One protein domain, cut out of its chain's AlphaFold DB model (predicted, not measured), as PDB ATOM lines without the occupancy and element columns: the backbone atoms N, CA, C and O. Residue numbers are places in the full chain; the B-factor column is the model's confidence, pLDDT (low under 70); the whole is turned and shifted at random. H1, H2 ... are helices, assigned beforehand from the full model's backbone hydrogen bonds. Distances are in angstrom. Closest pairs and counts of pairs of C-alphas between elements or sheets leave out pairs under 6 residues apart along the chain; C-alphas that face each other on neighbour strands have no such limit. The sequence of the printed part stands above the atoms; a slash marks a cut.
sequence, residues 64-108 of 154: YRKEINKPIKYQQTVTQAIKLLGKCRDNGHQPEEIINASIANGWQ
ATOM      1  N   TYR A  64     166.587 148.031 153.500       87.25
ATOM      2  CA  TYR A  64     165.988 146.708 153.657       87.25
ATOM      3  C   TYR A  64     164.453 146.760 153.575       87.25
ATOM      4  O   TYR A  64     163.833 146.002 152.830       87.25
ATOM      5  N   ARG A  65     163.810 147.721 154.257       86.25
ATOM      6  CA  ARG A  65     162.349 147.932 154.189       86.25
ATOM      7  C   ARG A  65     161.855 148.260 152.775       86.25
ATOM      8  O   ARG A  65     160.736 147.870 152.422       86.25
ATOM      9  N   LYS A  66     162.651 148.982 151.978       85.00
ATOM     10  CA  LYS A  66     162.359 149.245 150.560       85.00
ATOM     11  C   LYS A  66     162.483 147.970 149.726       85.00
ATOM     12  O   LYS A  66     161.588 147.705 148.929       85.00
ATOM     13  N   GLU A  67     163.520 147.168 149.955       85.31
ATOM     14  CA  GLU A  67     163.773 145.914 149.234       85.31
ATOM     15  C   GLU A  67     162.635 144.900 149.416       85.31
ATOM     16  O   GLU A  67     162.102 144.367 148.443       85.31
ATOM     17  N   ILE A  68     162.138 144.738 150.647       84.31
ATOM     18  CA  ILE A  68     160.979 143.874 150.927       84.31
ATOM     19  C   ILE A  68     159.630 144.481 150.489       84.31
ATOM     20  O   ILE A  68     158.571 143.971 150.859       84.31
ATOM     21  N   ASN A  69     159.633 145.591 149.736       79.94
ATOM     22  CA  ASN A  69     158.445 146.321 149.273       79.94
ATOM     23  C   ASN A  69     157.474 146.725 150.406       79.94
ATOM     24  O   ASN A  69     156.271 146.915 150.195       79.94
ATOM     25  N   LYS A  70     157.988 146.899 151.631       75.06
ATOM     26  CA  LYS A  70     157.238 147.402 152.793       75.06
ATOM     27  C   LYS A  70     157.832 148.738 153.249       75.06
ATOM     28  O   LYS A  70     158.314 148.836 154.383       75.06
ATOM     29  N   PRO A  71     157.777 149.794 152.413       73.88
ATOM     30  CA  PRO A  71     158.311 151.094 152.789       73.88
ATOM     31  C   PRO A  71     157.641 151.604 154.068       73.88
ATOM     32  O   PRO A  71     156.470 151.320 154.346       73.88
ATOM     33  N   ILE A  72     158.402 152.338 154.874       77.19
ATOM     34  CA  ILE A  72     157.896 152.941 156.103       77.19
ATOM     35  C   ILE A  72     157.010 154.122 155.709       77.19
ATOM     36  O   ILE A  72     157.501 155.170 155.311       77.19
ATOM     37  N   LYS A  73     155.693 153.931 155.793       75.44
ATOM     38  CA  LYS A  73     154.706 154.954 155.409       75.44
ATOM     39  C   LYS A  73     154.412 155.957 156.526       75.44
ATOM     40  O   LYS A  73     153.888 157.028 156.251       75.44
ATOM     41  N   TYR A  74     154.726 155.606 157.775       82.19
ATOM     42  CA  TYR A  74     154.299 156.355 158.954       82.19
ATOM     43  C   TYR A  74     155.482 156.733 159.844       82.19
ATOM     44  O   TYR A  74     156.266 155.875 160.253       82.19
ATOM     45  N   GLN A  75     155.533 158.003 160.249       82.56
ATOM     46  CA  GLN A  75     156.491 158.509 161.239       82.56
ATOM     47  C   GLN A  75     156.391 157.776 162.586       82.56
ATOM     48  O   GLN A  75     157.395 157.591 163.276       82.56
ATOM     49  N   GLN A  76     155.193 157.304 162.947       83.44
ATOM     50  CA  GLN A  76     154.967 156.507 164.157       83.44
ATOM     51  C   GLN A  76     155.825 155.237 164.166       83.44
ATOM     52  O   GLN A  76     156.407 154.899 165.191       83.44
ATOM     53  N   THR A  77     155.980 154.567 163.019       84.81
ATOM     54  CA  THR A  77     156.829 153.374 162.904       84.81
ATOM     55  C   THR A  77     158.295 153.706 163.164       84.81
ATOM     56  O   THR A  77     158.956 152.962 163.882       84.81
ATOM     57  N   VAL A  78     158.792 154.838 162.652       85.94
ATOM     58  CA  VAL A  78     160.159 155.298 162.944       85.94
ATOM     59  C   VAL A  78     160.325 155.626 164.422       85.94
ATOM     60  O   VAL A  78     161.272 155.172 165.053       85.94
ATOM     61  N   THR A  79     159.372 156.357 164.997       87.69
ATOM     62  CA  THR A  79     159.409 156.734 166.415       87.69
ATOM     63  C   THR A  79     159.434 155.495 167.312       87.69
ATOM     64  O   THR A  79     160.209 155.437 168.264       87.69
ATOM     65  N   GLN A  80     158.619 154.483 167.003       87.62
ATOM     66  CA  GLN A  80     158.605 153.219 167.742       87.62
ATOM     67  C   GLN A  80     159.897 152.422 167.555       87.62
ATOM     68  O   GLN A  80     160.418 151.885 168.527       87.62
ATOM     69  N   ALA A  81     160.447 152.388 166.339       87.56
ATOM     70  CA  ALA A  81     161.728 151.749 166.058       87.56
ATOM     71  C   ALA A  81     162.869 152.387 166.868       87.56
ATOM     72  O   ALA A  81     163.595 151.675 167.555       87.56
ATOM     73  N   ILE A  82     162.968 153.722 166.881       88.50
ATOM     74  CA  ILE A  82     163.965 154.451 167.682       88.50
ATOM     75  C   ILE A  82     163.755 154.191 169.180       88.50
ATOM     76  O   ILE A  82     164.712 153.887 169.887       88.50
ATOM     77  N   LYS A  83     162.510 154.247 169.678       89.00
ATOM     78  CA  LYS A  83     162.201 153.924 171.084       89.00
ATOM     79  C   LYS A  83     162.630 152.509 171.457       89.00
ATOM     80  O   LYS A  83     163.146 152.299 172.550       89.00
ATOM     81  N   LEU A  84     162.404 151.539 170.574       88.06
ATOM     82  CA  LEU A  84     162.788 150.160 170.823       88.06
ATOM     83  C   LEU A  84     164.308 149.994 170.830       88.06
ATOM     84  O   LEU A  84     164.826 149.374 171.750       88.06
ATOM     85  N   LEU A  85     165.019 150.590 169.870       88.56
ATOM     86  CA  LEU A  85     166.483 150.594 169.855       88.56
ATOM     87  C   LEU A  85     167.062 151.213 171.132       88.56
ATOM     88  O   LEU A  85     168.002 150.658 171.695       88.56
ATOM     89  N   GLY A  86     166.454 152.298 171.625       89.06
ATOM     90  CA  GLY A  86     166.790 152.894 172.919       89.06
ATOM     91  C   GLY A  86     166.643 151.885 174.058       89.06
ATOM     92  O   GLY A  86     167.617 151.594 174.740       89.06
ATOM     93  N   LYS A  87     165.474 151.240 174.173       88.19
ATOM     94  CA  LYS A  87     165.246 150.197 175.185       88.19
ATOM     95  C   LYS A  87     166.252 149.057 175.083       88.19
ATOM     96  O   LYS A  87     166.733 148.576 176.100       88.19
ATOM     97  N   CYS A  88     166.559 148.576 173.885       85.94
ATOM     98  CA  CYS A  88     167.518 147.488 173.733       85.94
ATOM     99  C   CYS A  88     168.933 147.908 174.153       85.94
ATOM    100  O   CYS A  88     169.635 147.111 174.769       85.94
ATOM    101  N   ARG A  89     169.306 149.166 173.893       87.25
ATOM    102  CA  ARG A  89     170.539 149.768 174.403       87.25
ATOM    103  C   ARG A  89     170.561 149.841 175.924       87.25
ATOM    104  O   ARG A  89     171.576 149.478 176.507       87.25
ATOM    105  N   ASP A  90     169.458 150.226 176.563       87.06
ATOM    106  CA  ASP A  90     169.334 150.192 178.029       87.06
ATOM    107  C   ASP A  90     169.479 148.765 178.596       87.06
ATOM    108  O   ASP A  90     169.945 148.584 179.716       87.06
ATOM    109  N   ASN A  91     169.138 147.740 177.808       84.88
ATOM    110  CA  ASN A  91     169.366 146.331 178.151       84.88
ATOM    111  C   ASN A  91     170.801 145.846 177.839       84.88
ATOM    112  O   ASN A  91     171.098 144.673 178.040       84.88
ATOM    113  N   GLY A  92     171.691 146.720 177.353       85.12
ATOM    114  CA  GLY A  92     173.093 146.406 177.055       85.12
ATOM    115  C   GLY A  92     173.383 145.970 175.614       85.12
ATOM    116  O   GLY A  92     174.519 145.608 175.314       85.12
ATOM    117  N   HIS A  93     172.403 146.014 174.705       85.25
ATOM    118  CA  HIS A  93     172.587 145.623 173.303       85.25
ATOM    119  C   HIS A  93     172.854 146.820 172.391       85.25
ATOM    120  O   HIS A  93     172.204 147.858 172.500       85.25
ATOM    121  N   GLN A  94     173.756 146.671 171.423       87.56
ATOM    122  CA  GLN A  94     174.007 147.741 170.463       87.56
ATOM    123  C   GLN A  94     172.871 147.839 169.432       87.56
ATOM    124  O   GLN A  94     172.432 146.816 168.900       87.56
ATOM    125  N   PRO A  95     172.399 149.052 169.088       86.56
ATOM    126  CA  PRO A  95     171.326 149.236 168.109       86.56
ATOM    127  C   PRO A  95     171.682 148.683 166.721       86.56
ATOM    128  O   PRO A  95     170.807 148.252 165.973       86.56
ATOM    129  N   GLU A  96     172.972 148.663 166.398       88.00
ATOM    130  CA  GLU A  96     173.505 148.140 165.147       88.00
ATOM    131  C   GLU A  96     173.393 146.622 165.029       88.00
ATOM    132  O   GLU A  96     172.913 146.127 164.009       88.00
ATOM    133  N   GLU A  97     173.722 145.885 166.091       87.50
ATOM    134  CA  GLU A  97     173.524 144.433 166.123       87.50
ATOM    135  C   GLU A  97     172.055 144.060 165.937       87.50
ATOM    136  O   GLU A  97     171.742 143.087 165.261       87.50
ATOM    137  N   ILE A  98     171.139 144.858 166.481       86.62
ATOM    138  CA  ILE A  98     169.697 144.608 166.400       86.62
ATOM    139  C   ILE A  98     169.187 144.778 164.978       86.62
ATOM    140  O   ILE A  98     168.398 143.961 164.495       86.62
ATOM    141  N   ILE A  99     169.625 145.843 164.307       88.75
ATOM    142  CA  ILE A  99     169.295 146.087 162.905       88.75
ATOM    143  C   ILE A  99     169.862 144.959 162.045       88.75
ATOM    144  O   ILE A  99     169.117 144.368 161.264       88.75
ATOM    145  N   ASN A 100     171.137 144.612 162.230       87.75
ATOM    146  CA  ASN A 100     171.789 143.551 161.469       87.75
ATOM    147  C   ASN A 100     171.108 142.191 161.693       87.75
ATOM    148  O   ASN A 100     170.765 141.500 160.737       87.75
ATOM    149  N   ALA A 101     170.801 141.844 162.946       85.75
ATOM    150  CA  ALA A 101     170.056 140.638 163.285       85.75
ATOM    151  C   ALA A 101     168.658 140.640 162.653       85.75
ATOM    152  O   ALA A 101     168.216 139.612 162.146       85.75
ATOM    153  N   SER A 102     167.963 141.780 162.634       85.62
ATOM    154  CA  SER A 102     166.640 141.880 162.003       85.62
ATOM    155  C   SER A 102     166.721 141.644 160.494       85.62
ATOM    156  O   SER A 102     165.906 140.904 159.953       85.62
ATOM    157  N   ILE A 103     167.730 142.205 159.821       86.38
ATOM    158  CA  ILE A 103     167.964 141.997 158.385       86.38
ATOM    159  C   ILE A 103     168.330 140.531 158.107       86.38
ATOM    160  O   ILE A 103     167.719 139.908 157.241       86.38
ATOM    161  N   ALA A 104     169.254 139.954 158.880       85.06
ATOM    162  CA  ALA A 104     169.693 138.565 158.736       85.06
ATOM    163  C   ALA A 104     168.551 137.553 158.936       85.06
ATOM    164  O   ALA A 104     168.474 136.555 158.224       85.06
ATOM    165  N   ASN A 105     167.638 137.826 159.873       82.00
ATOM    166  CA  ASN A 105     166.456 136.995 160.115       82.00
ATOM    167  C   ASN A 105     165.276 137.314 159.177       82.00
ATOM    168  O   ASN A 105     164.236 136.658 159.251       82.00
ATOM    169  N   GLY A 106     165.394 138.331 158.319       81.00
ATOM    170  CA  GLY A 106     164.307 138.763 157.443       81.00
ATOM    171  C   GLY A 106     163.110 139.369 158.192       81.00
ATOM    172  O   GLY A 106     161.968 139.280 157.736       81.00
ATOM    173  N   TRP A 107     163.338 139.942 159.374       83.50
ATOM    174  CA  TRP A 107     162.289 140.515 160.210       83.50
ATOM    175  C   TRP A 107     161.946 141.942 159.789       83.50
ATOM    176  O   TRP A 107     162.796 142.813 159.629       83.50
ATOM    177  N   GLN A 108     160.646 142.212 159.669       75.38
ATOM    178  CA  GLN A 108     160.138 143.526 159.265       75.38
ATOM    179  C   GLN A 108     160.240 144.586 160.370       75.38
ATOM    180  O   GLN A 108     160.185 145.783 160.071       75.38
TER     181      GLN A 108
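What this domain is: This is residues 64 to 108 of the 154 residues of an uncharacterized protein of Arsenophonus endosymbiont of Aphis craccivora (UniProt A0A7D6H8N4). The chain makes a flat, open loop: the short H1, a link, then the long H2 and H3, which form a V, with the far end of H3 coming back near H1. The printed part has 45 residues with three named helices, H1, H2 and H3 in that order, and no named strand: all helix. It is only just compact, close to loose, with a radius of gyration of the C-alphas of 11.1 A, and spans 31 by 24 by 11 A.

Where its parts are: H1 is residues 64 to 67, from C-alpha 64 at (165.988, 146.708, 153.657). H2 is residues 75 to 90, 22.7 A long. H3 is residues 95 to 104, 14.3 A long, ending at C-alpha 104 at (169.693, 138.565, 158.736).

How they stand to each other: H1 and H2 are apart. H2 touches H3 with residues 85 to 89 alone; the closest C-alphas, of Leu 85 and Pro 95, are 5.3 A apart. They run opposite ways at a steep tilt of 66 degrees. H1 and H3 are close but not clearly touching, the closest C-alphas being Tyr 64 and Ile 103, 7.0 A. In H2 and H3 every O i to N i+4 pair is within hydrogen-bond range; H1 is too short for such a pair.

The domain as a whole: The farthest C-alphas, Asn 69 and Gly 92, are 31.4 A apart. The printed part has no cut, and no printed residue is under 70 in pLDDT.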